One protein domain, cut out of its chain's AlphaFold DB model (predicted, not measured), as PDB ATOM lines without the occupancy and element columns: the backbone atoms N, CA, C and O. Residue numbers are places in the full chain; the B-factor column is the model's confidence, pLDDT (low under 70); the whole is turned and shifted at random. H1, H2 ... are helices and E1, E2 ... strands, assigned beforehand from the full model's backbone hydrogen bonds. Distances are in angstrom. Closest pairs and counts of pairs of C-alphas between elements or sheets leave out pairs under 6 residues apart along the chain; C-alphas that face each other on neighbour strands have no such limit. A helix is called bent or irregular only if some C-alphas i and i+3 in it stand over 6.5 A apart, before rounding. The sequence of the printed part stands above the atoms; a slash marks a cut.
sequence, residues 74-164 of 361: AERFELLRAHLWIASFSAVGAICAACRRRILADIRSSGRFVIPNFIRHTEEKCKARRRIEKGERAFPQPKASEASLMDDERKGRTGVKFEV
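Overview. This is residues 74 to 164 of the 361 residues of an uncharacterized protein of Auriculariopsis ampla (UniProt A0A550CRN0). A small, twisted wall of four short strands has H2 over one face, while H1 only grazes the sheet and H3 sits off it, beyond the far end of H2. Two long links with no named element make wide loops: residues 105 to 117 lead from E3 to H2, and residues 134 to 160 swing from H3 round the side away from H2 to the edge strand E4. The printed part has 91 residues, with three named helices and four named strands in the order H1 E1 E2 E3 H2 H3 E4; the sheet runs E3 E2 E1 E4, antiparallel throughout. The class is mixed, helices and strands, with under half of the residues in named elements. The whole is compact, with a radius of gyration of the C-alphas of 13.3 A, and elongated, spanning 41 by 27 by 22 A.

Along the chain. Find C-alpha 74 at (-8.684, -5.183, -25.506); from there H1 runs through residues 74 to 81, 10.3 A long. E1 follows at residues 86 to 90, 10.8 A, then E2 at 93 to 96, 10.0 A, and E3 at 102 to 104, 6.3 A. Look next at C-alpha 118, at (-8.919, -2.145, -42.150), where H2 begins; it holds residues 118 to 125, 9.5 A. H2 is neither bent nor irregular, but only just: C-alphas 122 and 125 are 6.2 A apart. H3 holds residues 127 to 133, 10.1 A. E4, residues 161 to 163, 6.4 A, ends with C-alpha 163 at (-14.825, 7.313, -30.418).

Arrangement. Begin with the meander E1 E2 E3, each strand the antiparallel neighbour of the one before; E1 and E2 form a hairpin, as do E2 and E3. Between E1 and E2, N 90 and O 93 are 2.8 A apart, within hydrogen-bond range; between E2 and E3, N 103 and O 94 are 2.8 A apart. E4 is the antiparallel neighbour of E1, at 159 degrees, with N 162 and O 89 at 3.3 A. H1 only grazes the sheet with its residues 77 to 81; its closest C-alphas to E1 are those of Leu 80 and Ile 86, 6.9 A. H2 is on the sheet at a height of 10.1 A, over E2, slantwise to the strands at 40 degrees on the local plane; its closest C-alphas to E2 are those of Phe 118 and Ala 94, 7.0 A. H3 is not on the sheet. H2 and H3 are close but not clearly touching, about perpendicular at 89 degrees, with the C-alphas of Thr 122 and Arg 129 closest at 6.9 A. H1 is apart from H2 and H3. In H1, H2 and H3 every O i to N i+4 pair is within hydrogen-bond range.

Size, cuts and confidence. The two C-alphas farthest apart are those of Ser 110 and Glu 136, 42.2 A. The printed part has no cut. The links E3 to H2, 13 residues, and H3 to E4, 27 residues, are long. Look at the B-factor column for confidence: the mean pLDDT of the printed part is 77.3, and residue 74, residues 107 to 116 and residues 146 to 164 are under 70.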
ATOM      1  N   ALA A  74      -9.362  -6.356 -26.058       68.50
ATOM      2  CA  ALA A  74      -8.684  -5.183 -25.506       68.50
ATOM      3  C   ALA A  74      -7.412  -4.773 -26.281       68.50
ATOM      4  O   ALA A  74      -7.279  -3.619 -26.680       68.50
ATOM      5  N   GLU A  75      -6.507  -5.704 -26.592       74.25
ATOM      6  CA  GLU A  75      -5.303  -5.405 -27.386       74.25
ATOM      7  C   GLU A  75      -5.613  -4.967 -28.824       74.25
ATOM      8  O   GLU A  75      -4.884  -4.159 -29.409       74.25
ATOM      9  N   ARG A  76      -6.678  -5.508 -29.430       70.81
ATOM     10  CA  ARG A  76      -7.153  -5.054 -30.745       70.81
ATOM     11  C   ARG A  76      -7.715  -3.642 -30.650       70.81
ATOM     12  O   ARG A  76      -7.437  -2.834 -31.534       70.81
ATOM     13  N   PHE A  77      -8.457  -3.348 -29.585       76.06
ATOM     14  CA  PHE A  77      -8.958  -2.011 -29.292       76.06
ATOM     15  C   PHE A  77      -7.804  -1.013 -29.159       76.06
ATOM     16  O   PHE A  77      -7.811  -0.005 -29.858       76.06
ATOM     17  N   GLU A  78      -6.771  -1.325 -28.380       81.38
ATOM     18  CA  GLU A  78      -5.591  -0.462 -28.225       81.38
ATOM     19  C   GLU A  78      -4.853  -0.220 -29.551       81.38
ATOM     20  O   GLU A  78      -4.523   0.917 -29.897       81.38
ATOM     21  N   LEU A  79      -4.664  -1.265 -30.364       80.44
ATOM     22  CA  LEU A  79      -3.998  -1.129 -31.662       80.44
ATOM     23  C   LEU A  79      -4.797  -0.259 -32.644       80.44
ATOM     24  O   LEU A  79      -4.214   0.561 -33.357       80.44
ATOM     25  N   LEU A  80      -6.120  -0.430 -32.696       81.06
ATOM     26  CA  LEU A  80      -6.986   0.373 -33.559       81.06
ATOM     27  C   LEU A  80      -7.093   1.815 -33.044       81.06
ATOM     28  O   LEU A  80      -7.052   2.757 -33.835       81.06
ATOM     29  N   ARG A  81      -7.142   2.008 -31.725       82.00
ATOM     30  CA  ARG A  81      -7.147   3.332 -31.096       82.00
ATOM     31  C   ARG A  81      -5.875   4.121 -31.412       82.00
ATOM     32  O   ARG A  81      -5.947   5.316 -31.670       82.00
ATOM     33  N   ALA A  82      -4.722   3.460 -31.463       84.38
ATOM     34  CA  ALA A  82      -3.457   4.102 -31.814       84.38
ATOM     35  C   ALA A  82      -3.315   4.436 -33.317       84.38
ATOM     36  O   ALA A  82      -2.365   5.114 -33.718       84.38
ATOM     37  N   HIS A  83      -4.220   3.960 -34.181       86.62
ATOM     38  CA  HIS A  83      -4.045   4.055 -35.626       86.62
ATOM     39  C   HIS A  83      -4.629   5.356 -36.205       86.62
ATOM     40  O   HIS A  83      -5.837   5.514 -36.347       86.62
ATOM     41  N   LEU A  84      -3.753   6.247 -36.683       87.75
ATOM     42  CA  LEU A  84      -4.079   7.593 -37.202       87.75
ATOM     43  C   LEU A  84      -5.150   7.642 -38.310       87.75
ATOM     44  O   LEU A  84      -5.791   8.664 -38.535       87.75
ATOM     45  N   TRP A  85      -5.314   6.545 -39.050       91.19
ATOM     46  CA  TRP A  85      -6.270   6.446 -40.157       91.19
ATOM     47  C   TRP A  85      -7.655   5.919 -39.753       91.19
ATOM     48  O   TRP A  85      -8.491   5.693 -40.634       91.19
ATOM     49  N   ILE A  86      -7.903   5.706 -38.460       90.25
ATOM     50  CA  ILE A  86      -9.197   5.291 -37.911       90.25
ATOM     51  C   ILE A  86      -9.903   6.521 -37.350       90.25
ATOM     52  O   ILE A  86      -9.381   7.191 -36.470       90.25
ATOM     53  N   ALA A  87     -11.090   6.831 -37.876       88.31
ATOM     54  CA  ALA A  87     -11.924   7.903 -37.331       88.31
ATOM     55  C   ALA A  87     -12.717   7.421 -36.112       88.31
ATOM     56  O   ALA A  87     -12.794   8.104 -35.097       88.31
ATOM     57  N   SER A  88     -13.298   6.229 -36.219       87.38
ATOM     58  CA  SER A  88     -14.048   5.570 -35.154       87.38
ATOM     59  C   SER A  88     -14.024   4.064 -35.375       87.38
ATOM     60  O   SER A  88     -13.808   3.598 -36.501       87.38
ATOM     61  N   PHE A  89     -14.233   3.288 -34.317       87.00
ATOM     62  CA  PHE A  89     -14.335   1.842 -34.444       87.00
ATOM     63  C   PHE A  89     -15.250   1.228 -33.379       87.00
ATOM     64  O   PHE A  89     -15.678   1.878 -32.428       87.00
ATOM     65  N   SER A  90     -15.622  -0.026 -33.605       83.62
ATOM     66  CA  SER A  90     -16.456  -0.848 -32.730       83.62
ATOM     67  C   SER A  90     -16.081  -2.318 -32.898       83.62
ATOM     68  O   SER A  90     -15.323  -2.676 -33.802       83.62
ATOM     69  N   ALA A  91     -16.694  -3.190 -32.099       74.31
ATOM     70  CA  ALA A  91     -16.568  -4.639 -32.263       74.31
ATOM     71  C   ALA A  91     -16.965  -5.140 -33.673       74.31
ATOM     72  O   ALA A  91     -16.494  -6.183 -34.124       74.31
ATOM     73  N   VAL A  92     -17.815  -4.396 -34.395       76.19
ATOM     74  CA  VAL A  92     -18.362  -4.798 -35.704       76.19
ATOM     75  C   VAL A  92     -17.530  -4.259 -36.878       76.19
ATOM     76  O   VAL A  92     -17.655  -4.738 -38.006       76.19
ATOM     77  N   GLY A  93     -16.647  -3.283 -36.651       85.25
ATOM     78  CA  GLY A  93     -15.834  -2.703 -37.720       85.25
ATOM     79  C   GLY A  93     -15.196  -1.364 -37.369       85.25
ATOM     80  O   GLY A  93     -15.165  -0.951 -36.217       85.25
ATOM     81  N   ALA A  94     -14.700  -0.664 -38.387       88.81
ATOM     82  CA  ALA A  94     -14.058   0.642 -38.259       88.81
ATOM     83  C   ALA A  94     -14.474   1.597 -39.387       88.81
ATOM     84  O   ALA A  94     -14.828   1.166 -40.484       88.81
ATOM     85  N   ILE A  95     -14.395   2.903 -39.142       90.00
ATOM     86  CA  ILE A  95     -14.542   3.951 -40.156       90.00
ATOM     87  C   ILE A  95     -13.159   4.483 -40.513       90.00
ATOM     88  O   ILE A  95     -12.393   4.930 -39.659       90.00
ATOM     89  N   CYS A  96     -12.839   4.474 -41.805       92.94
ATOM     90  CA  CYS A  96     -11.598   5.062 -42.294       92.94
ATOM     91  C   CYS A  96     -11.641   6.594 -42.216       92.94
ATOM     92  O   CYS A  96     -12.491   7.217 -42.847       92.94
ATOM     93  N   ALA A  97     -10.664   7.216 -41.557       92.50
ATOM     94  CA  ALA A  97     -10.544   8.673 -41.465       92.50
ATOM     95  C   ALA A  97     -10.329   9.357 -42.825       92.50
ATOM     96  O   ALA A  97     -10.753  10.493 -43.020       92.50
ATOM     97  N   ALA A  98      -9.713   8.664 -43.789       94.50
ATOM     98  CA  ALA A  98      -9.420   9.226 -45.107       94.50
ATOM     99  C   ALA A  98     -10.628   9.227 -46.053       94.50
ATOM    100  O   ALA A  98     -10.899  10.224 -46.717       94.50
ATOM    101  N   CYS A  99     -11.332   8.094 -46.171       93.94
ATOM    102  CA  CYS A  99     -12.431   7.945 -47.132       93.94
ATOM    103  C   CYS A  99     -13.826   7.917 -46.499       93.94
ATOM    104  O   CYS A  99     -14.805   7.866 -47.241       93.94
ATOM    105  N   ARG A 100     -13.914   7.915 -45.162       90.31
ATOM    106  CA  ARG A 100     -15.149   7.785 -44.369       90.31
ATOM    107  C   ARG A 100     -15.998   6.560 -44.719       90.31
ATOM    108  O   ARG A 100     -17.177   6.499 -44.396       90.31
ATOM    109  N   ARG A 101     -15.408   5.556 -45.378       90.69
ATOM    110  CA  ARG A 101     -16.081   4.279 -45.628       90.69
ATOM    111  C   ARG A 101     -16.028   3.420 -44.375       90.69
ATOM    112  O   ARG A 101     -14.989   3.329 -43.718       90.69
ATOM    113  N   ARG A 102     -17.152   2.761 -44.115       88.44
ATOM    114  CA  ARG A 102     -17.289   1.708 -43.120       88.44
ATOM    115  C   ARG A 102     -16.575   0.448 -43.607       88.44
ATOM    116  O   ARG A 102     -16.764   0.018 -44.744       88.44
ATOM    117  N   ILE A 103     -15.741  -0.119 -42.748       88.88
ATOM    118  CA  ILE A 103     -14.968  -1.334 -42.986       88.88
ATOM    119  C   ILE A 103     -15.420  -2.332 -41.938       88.88
ATOM    120  O   ILE A 103     -15.099  -2.199 -40.758       88.88
ATOM    121  N   LEU A 104     -16.220  -3.295 -42.374       84.56
ATOM    122  CA  LEU A 104     -16.746  -4.325 -41.494       84.56
ATOM    123  C   LEU A 104     -15.629  -5.291 -41.095       84.56
ATOM    124  O   LEU A 104     -14.737  -5.598 -41.894       84.56
ATOM    125  N   ALA A 105     -15.679  -5.749 -39.847       74.50
ATOM    126  CA  ALA A 105     -14.875  -6.875 -39.414       74.50
ATOM    127  C   ALA A 105     -15.309  -8.118 -40.199       74.50
ATOM    128  O   ALA A 105     -16.505  -8.345 -40.400       74.50
ATOM    129  N   ASP A 106     -14.336  -8.905 -40.654       70.44
ATOM    130  CA  ASP A 106     -14.637 -10.204 -41.238       70.44
ATOM    131  C   ASP A 106     -14.892 -11.176 -40.084       70.44
ATOM    132  O   ASP A 106     -14.004 -11.468 -39.275       70.44
ATOM    133  N   ILE A 107     -16.148 -11.581 -39.940       62.62
ATOM    134  CA  ILE A 107     -16.581 -12.448 -38.852       62.62
ATOM    135  C   ILE A 107     -16.658 -13.838 -39.444       62.62
ATOM    136  O   ILE A 107     -17.653 -14.200 -40.075       62.62
ATOM    137  N   ARG A 108     -15.591 -14.613 -39.245       62.47
ATOM    138  CA  ARG A 108     -15.625 -16.035 -39.576       62.47
ATOM    139  C   ARG A 108     -16.677 -16.717 -38.699       62.47
ATOM    140  O   ARG A 108     -16.868 -16.351 -37.538       62.47
ATOM    141  N   SER A 109     -17.353 -17.710 -39.270       51.09
ATOM    142  CA  SER A 109     -18.481 -18.456 -38.687       51.09
ATOM    143  C   SER A 109     -18.222 -19.036 -37.289       51.09
ATOM    144  O   SER A 109     -19.168 -19.316 -36.563       51.09
ATOM    145  N   SER A 110     -16.964 -19.144 -36.859       58.62
ATOM    146  CA  SER A 110     -16.565 -19.641 -35.538       58.62
ATOM    147  C   SER A 110     -16.663 -18.621 -34.392       58.62
ATOM    148  O   SER A 110     -16.097 -18.854 -33.324       58.62
ATOM    149  N   GLY A 111     -17.313 -17.467 -34.594       57.09
ATOM    150  CA  GLY A 111     -17.397 -16.407 -33.577       57.09
ATOM    151  C   GLY A 111     -16.056 -15.716 -33.300       57.09
ATOM    152  O   GLY A 111     -15.934 -14.927 -32.366       57.09
ATOM    153  N   ARG A 112     -15.036 -16.001 -34.117       58.09
ATOM    154  CA  ARG A 112     -13.706 -15.404 -34.009       58.09
ATOM    155  C   ARG A 112     -13.642 -14.165 -34.883       58.09
ATOM    156  O   ARG A 112     -13.775 -14.234 -36.105       58.09
ATOM    157  N   PHE A 113     -13.413 -13.029 -34.241       56.22
ATOM    158  CA  PHE A 113     -13.226 -11.762 -34.924       56.22
ATOM    159  C   PHE A 113     -11.814 -11.698 -35.503       56.22
ATOM    160  O   PHE A 113     -10.834 -11.554 -34.768       56.22
ATOM    161  N   VAL A 114     -11.702 -11.781 -36.825       60.03
ATOM    162  CA  VAL A 114     -10.450 -11.451 -37.503       60.03
ATOM    163  C   VAL A 114     -10.295  -9.934 -37.430       60.03
ATOM    164  O   VAL A 114     -11.288  -9.205 -37.531       60.03
ATOM    165  N   ILE A 115      -9.066  -9.455 -37.195       58.69
ATOM    166  CA  ILE A 115      -8.737  -8.023 -37.283       58.69
ATOM    167  C   ILE A 115      -9.446  -7.480 -38.528       58.69
ATOM    168  O   ILE A 115      -9.320  -8.105 -39.587       58.69
ATOM    169  N   PRO A 116     -10.228  -6.387 -38.417       62.28
ATOM    170  CA  PRO A 116     -10.974  -5.893 -39.557       62.28
ATOM    171  C   PRO A 116     -10.031  -5.773 -40.748       62.28
ATOM    172  O   PRO A 116      -8.869  -5.393 -40.574       62.28
ATOM    173  N   ASN A 117     -10.536  -6.004 -41.961       74.81
ATOM    174  CA  ASN A 117      -9.835  -5.744 -43.230       74.81
ATOM    175  C   ASN A 117      -9.416  -4.257 -43.396       74.81
ATOM    176  O   ASN A 117      -9.168  -3.782 -44.499       74.81
ATOM    177  N   PHE A 118      -9.360  -3.504 -42.302       82.56
ATOM    178  CA  PHE A 118      -8.919  -2.145 -42.150       82.56
ATOM    179  C   PHE A 118      -7.474  -1.946 -42.585       82.56
ATOM    180  O   PHE A 118      -7.253  -1.048 -43.385       82.56
ATOM    181  N   ILE A 119      -6.520  -2.771 -42.138       82.31
ATOM    182  CA  ILE A 119      -5.109  -2.614 -42.545       82.31
ATOM    183  C   ILE A 119      -4.989  -2.786 -44.065       82.31
ATOM    184  O   ILE A 119      -4.485  -1.911 -44.764       82.31
ATOM    185  N   ARG A 120      -5.609  -3.841 -44.610       86.12
ATOM    186  CA  ARG A 120      -5.700  -4.040 -46.064       86.12
ATOM    187  C   ARG A 120      -6.399  -2.879 -46.762       86.12
ATOM    188  O   ARG A 120      -5.985  -2.438 -47.831       86.12
ATOM    189  N   HIS A 121      -7.459  -2.337 -46.168       91.00
ATOM    190  CA  HIS A 121      -8.118  -1.166 -46.718       91.00
ATOM    191  C   HIS A 121      -7.173   0.036 -46.753       91.00
ATOM    192  O   HIS A 121      -7.048   0.658 -47.804       91.00
ATOM    193  N   THR A 122      -6.531   0.388 -45.639       88.56
ATOM    194  CA  THR A 122      -5.685   1.576 -45.554       88.56
ATOM    195  C   THR A 122      -4.448   1.449 -46.420       88.56
ATOM    196  O   THR A 122      -4.072   2.440 -47.029       88.56
ATOM    197  N   GLU A 123      -3.808   0.290 -46.504       87.62
ATOM    198  CA  GLU A 123      -2.560   0.110 -47.256       87.62
ATOM    199  C   GLU A 123      -2.818  -0.131 -48.754       87.62
ATOM    200  O   GLU A 123      -2.264   0.556 -49.623       87.62
ATOM    201  N   GLU A 124      -3.737  -1.038 -49.086       89.19
ATOM    202  CA  GLU A 124      -3.914  -1.505 -50.464       89.19
ATOM    203  C   GLU A 124      -5.014  -0.743 -51.216       89.19
ATOM    204  O   GLU A 124      -4.855  -0.420 -52.396       89.19
ATOM    205  N   LYS A 125      -6.149  -0.450 -50.565       91.44
ATOM    206  CA  LYS A 125      -7.389  -0.065 -51.276       91.44
ATOM    207  C   LYS A 125      -7.783   1.405 -51.129       91.44
ATOM    208  O   LYS A 125      -8.563   1.920 -51.938       91.44
ATOM    209  N   CYS A 126      -7.279   2.116 -50.124       95.19
ATOM    210  CA  CYS A 126      -7.750   3.458 -49.800       95.19
ATOM    211  C   CYS A 126      -7.129   4.526 -50.711       95.19
ATOM    212  O   CYS A 126      -6.137   5.175 -50.379       95.19
ATOM    213  N   LYS A 127      -7.770   4.781 -51.858       95.75
ATOM    214  CA  LYS A 127      -7.366   5.859 -52.780       95.75
ATOM    215  C   LYS A 127      -7.349   7.239 -52.107       95.75
ATOM    216  O   LYS A 127      -6.485   8.049 -52.420       95.75
ATOM    217  N   ALA A 128      -8.278   7.506 -51.182       94.94
ATOM    218  CA  ALA A 128      -8.334   8.787 -50.474       94.94
ATOM    219  C   ALA A 128      -7.096   9.008 -49.594       94.94
ATOM    220  O   ALA A 128      -6.521  10.088 -49.643       94.94
ATOM    221  N   ARG A 129      -6.648   7.971 -48.871       94.81
ATOM    222  CA  ARG A 129      -5.416   8.014 -48.073       94.81
ATOM    223  C   ARG A 129      -4.219   8.371 -48.947       94.81
ATOM    224  O   ARG A 129      -3.526   9.330 -48.641       94.81
ATOM    225  N   ARG A 130      -4.034   7.667 -50.070       95.19
ATOM    226  CA  ARG A 130      -2.915   7.926 -50.992       95.19
ATOM    227  C   ARG A 130      -2.898   9.366 -51.505       95.19
ATOM    228  O   ARG A 130      -1.833   9.953 -51.618       95.19
ATOM    229  N   ARG A 131      -4.065   9.954 -51.793       95.62
ATOM    230  CA  ARG A 131      -4.163  11.371 -52.192       95.62
ATOM    231  C   ARG A 131      -3.813  12.328 -51.051       95.62
ATOM    232  O   ARG A 131      -3.171  13.340 -51.295       95.62
ATOM    233  N   ILE A 132      -4.211  12.004 -49.819       94.44
ATOM    234  CA  ILE A 132      -3.869  12.803 -48.633       94.44
ATOM    235  C   ILE A 132      -2.363  12.744 -48.352       94.44
ATOM    236  O   ILE A 132      -1.745  13.781 -48.145       94.44
ATOM    237  N   GLU A 133      -1.753  11.559 -48.408       93.31
ATOM    238  CA  GLU A 133      -0.305  11.383 -48.216       93.31
ATOM    239  C   GLU A 133       0.520  12.102 -49.291       93.31
ATOM    240  O   GLU A 133       1.588  12.627 -48.992       93.31
ATOM    241  N   LYS A 134       0.005  12.190 -50.525       96.56
ATOM    242  CA  LYS A 134       0.602  12.994 -51.604       96.56
ATOM    243  C   LYS A 134       0.388  14.504 -51.455       96.56
ATOM    244  O   LYS A 134       0.920  15.264 -52.257       96.56
ATOM    245  N   GLY A 135      -0.412  14.951 -50.487       94.94
ATOM    246  CA  GLY A 135      -0.777  16.360 -50.325       94.94
ATOM    247  C   GLY A 135      -1.791  16.876 -51.352       94.94
ATOM    248  O   GLY A 135      -2.095  18.062 -51.362       94.94
ATOM    249  N   GLU A 136      -2.364  16.006 -52.189       95.50
ATOM    250  CA  GLU A 136      -3.372  16.380 -53.195       95.50
ATOM    251  C   GLU A 136      -4.737  16.687 -52.562       95.50
ATOM    252  O   GLU A 136      -5.597  17.319 -53.176       95.50
ATOM    253  N   ARG A 137      -4.986  16.186 -51.346       92.31
ATOM    254  CA  ARG A 137      -6.264  16.352 -50.654       92.31
ATOM    255  C   ARG A 137      -6.065  16.537 -49.155       92.31
ATOM    256  O   ARG A 137      -5.296  15.819 -48.530       92.31
ATOM    257  N   ALA A 138      -6.836  17.441 -48.561       90.81
ATOM    258  CA  ALA A 138      -6.962  17.537 -47.112       90.81
ATOM    259  C   ALA A 138      -7.772  16.365 -46.526       90.81
ATOM    260  O   ALA A 138      -8.625  15.770 -47.195       90.81
ATOM    261  N   PHE A 139      -7.544  16.067 -45.248       88.31
ATOM    262  CA  PHE A 139      -8.420  15.195 -44.473       88.31
ATOM    263  C   PHE A 139      -9.869  15.699 -44.513       88.31
ATOM    264  O   PHE A 139     -10.112  16.894 -44.325       88.31
ATOM    265  N   PRO A 140     -10.846  14.806 -44.746       88.44
ATOM    266  CA  PRO A 140     -12.247  15.184 -44.685       88.44
ATOM    267  C   PRO A 140     -12.627  15.554 -43.249       88.44
ATOM    268  O   PRO A 140     -12.342  14.805 -42.307       88.44
ATOM    269  N   GLN A 141     -13.314  16.688 -43.099       85.69
ATOM    270  CA  GLN A 141     -13.879  17.086 -41.814       85.69
ATOM    271  C   GLN A 141     -14.913  16.053 -41.329       85.69
ATOM    272  O   GLN A 141     -15.556  15.401 -42.162       85.69
ATOM    273  N   PRO A 142     -15.063  15.871 -40.002       78.06
ATOM    274  CA  PRO A 142     -16.109  15.021 -39.447       78.06
ATOM    275  C   PRO A 142     -17.474  15.548 -39.894       78.06
ATOM    276  O   PRO A 142     -17.761  16.734 -39.749       78.06
ATOM    277  N   LYS A 143     -18.312  14.684 -40.468       79.62
ATOM    278  CA  LYS A 143     -19.695  15.052 -40.777       79.62
ATOM    279  C   LYS A 143     -20.533  14.876 -39.517       79.62
ATOM    280  O   LYS A 143     -20.504  13.803 -38.929       79.62
ATOM    281  N   ALA A 144     -21.331  15.881 -39.158       74.00
ATOM    282  CA  ALA A 144     -22.260  15.791 -38.026       74.00
ATOM    283  C   ALA A 144     -23.281  14.641 -38.173       74.00
ATOM    284  O   ALA A 144     -23.800  14.142 -37.184       74.00
ATOM    285  N   SER A 145     -23.539  14.197 -39.409       73.19
ATOM    286  CA  SER A 145     -24.477  13.123 -39.744       73.19
ATOM    287  C   SER A 145     -23.792  11.804 -40.133       73.19
ATOM    288  O   SER A 145     -24.352  11.035 -40.918       73.19
ATOM    289  N   GLU A 146     -22.540  11.566 -39.727       66.12
ATOM    290  CA  GLU A 146     -21.891  10.285 -40.018       66.12
ATOM    291  C   GLU A 146     -22.676   9.158 -39.334       66.12
ATOM    292  O   GLU A 146     -22.765   9.114 -38.109       66.12
ATOM    293  N   ALA A 147     -23.293   8.296 -40.157       65.50
ATOM    294  CA  ALA A 147     -24.154   7.210 -39.701       65.50
ATOM    295  C   ALA A 147     -23.452   6.415 -38.600       65.50
ATOM    296  O   ALA A 147     -22.294   6.007 -38.764       65.50
ATOM    297  N   SER A 148     -24.149   6.229 -37.478       64.75
ATOM    298  CA  SER A 148     -23.564   5.577 -36.319       64.75
ATOM    299  C   SER A 148     -23.106   4.176 -36.703       64.75
ATOM    300  O   SER A 148     -23.813   3.410 -37.360       64.75
ATOM    301  N   LEU A 149     -21.894   3.818 -36.283       66.44
ATOM    302  CA  LEU A 149     -21.352   2.482 -36.519       66.44
ATOM    303  C   LEU A 149     -22.195   1.398 -35.812       66.44
ATOM    304  O   LEU A 149     -22.162   0.234 -36.216       66.44
ATOM    305  N   MET A 150     -22.972   1.800 -34.801       57.44
ATOM    306  CA  MET A 150     -23.911   0.972 -34.042       57.44
ATOM    307  C   MET A 150     -25.129   0.527 -34.847       57.44
ATOM    308  O   MET A 150     -25.629  -0.563 -34.594       57.44
ATOM    309  N   ASP A 151     -25.563   1.300 -35.843       58.53
ATOM    310  CA  ASP A 151     -26.876   1.110 -36.476       58.53
ATOM    311  C   ASP A 151     -26.832   0.084 -37.622       58.53
ATOM    312  O   ASP A 151     -27.575   0.170 -38.598       58.53
ATOM    313  N   ASP A 152     -25.939  -0.912 -37.549       57.97
ATOM    314  CA  ASP A 152     -25.975  -2.048 -38.482       57.97
ATOM    315  C   ASP A 152     -27.058  -3.043 -38.058       57.97
ATOM    316  O   ASP A 152     -26.807  -4.196 -37.691       57.97
ATOM    317  N   GLU A 153     -28.301  -2.577 -38.127       56.22
ATOM    318  CA  GLU A 153     -29.499  -3.368 -37.848       56.22
ATOM    319  C   GLU A 153     -29.573  -4.611 -38.741       56.22
ATOM    320  O   GLU A 153     -30.145  -5.626 -38.349       56.22
ATOM    321  N   ARG A 154     -28.894  -4.591 -39.902       57.53
ATOM    322  CA  ARG A 154     -28.826  -5.708 -40.859       57.53
ATOM    323  C   ARG A 154     -28.343  -7.026 -40.259       57.53
ATOM    324  O   ARG A 154     -28.542  -8.061 -40.889       57.53
ATOM    325  N   LYS A 155     -27.692  -7.024 -39.091       57.38
ATOM    326  CA  LYS A 155     -27.304  -8.263 -38.397       57.38
ATOM    327  C   LYS A 155     -27.779  -8.358 -36.944       57.38
ATOM    328  O   LYS A 155     -27.301  -9.252 -36.252       57.38
ATOM    329  N   GLY A 156     -28.658  -7.466 -36.477       56.84
ATOM    330  CA  GLY A 156     -29.138  -7.468 -35.087       56.84
ATOM    331  C   GLY A 156     -28.023  -7.313 -34.044       56.84
ATOM    332  O   GLY A 156     -28.121  -7.868 -32.954       56.84
ATOM    333  N   ARG A 157     -26.922  -6.623 -34.382       55.84
ATOM    334  CA  ARG A 157     -25.758  -6.471 -33.495       55.84
ATOM    335  C   ARG A 157     -25.657  -5.046 -32.975       55.84
ATOM    336  O   ARG A 157     -25.185  -4.163 -33.683       55.84
ATOM    337  N   THR A 158     -25.997  -4.856 -31.708       53.34
ATOM    338  CA  THR A 158     -25.649  -3.659 -30.939       53.34
ATOM    339  C   THR A 158     -24.193  -3.761 -30.489       53.34
ATOM    340  O   THR A 158     -23.875  -4.468 -29.535       53.34
ATOM    341  N   GLY A 159     -23.277  -3.113 -31.210       53.38
ATOM    342  CA  GLY A 159     -21.893  -2.952 -30.749       53.38
ATOM    343  C   GLY A 159     -21.766  -1.789 -29.759       53.38
ATOM    344  O   GLY A 159     -22.555  -0.855 -29.807       53.38
ATOM    345  N   VAL A 160     -20.748  -1.799 -28.899       54.72
ATOM    346  CA  VAL A 160     -20.383  -0.623 -28.085       54.72
ATOM    347  C   VAL A 160     -19.509   0.319 -28.923       54.72
ATOM    348  O   VAL A 160     -18.591  -0.137 -29.617       54.72
ATOM    349  N   LYS A 161     -19.825   1.622 -28.915       56.50
ATOM    350  CA  LYS A 161     -19.098   2.656 -29.667       56.50
ATOM    351  C   LYS A 161     -17.855   3.081 -28.905       56.50
ATOM    352  O   LYS A 161     -17.954   3.431 -27.735       56.50
ATOM    353  N   PHE A 162     -16.728   3.165 -29.602       54.12
ATOM    354  CA  PHE A 162     -15.544   3.835 -29.084       54.12
ATOM    355  C   PHE A 162     -15.138   4.918 -30.081       54.12
ATOM    356  O   PHE A 162     -14.694   4.650 -31.203       54.12
ATOM    357  N   GLU A 163     -15.360   6.170 -29.692       55.06
ATOM    358  CA  GLU A 163     -14.825   7.313 -30.418       55.06
ATOM    359  C   GLU A 163     -13.370   7.500 -30.005       55.06
ATOM    360  O   GLU A 163     -13.045   7.693 -28.839       55.06
ATOM    361  N   VAL A 164     -12.468   7.377 -30.975       55.94
ATOM    362  CA  VAL A 164     -11.019   7.497 -30.741       55.94
ATOM    363  C   VAL A 164     -10.576   8.949 -30.717       55.94
ATOM    364  O   VAL A 164      -9.521   9.274 -30.181       55.94
TER     365      VAL A 164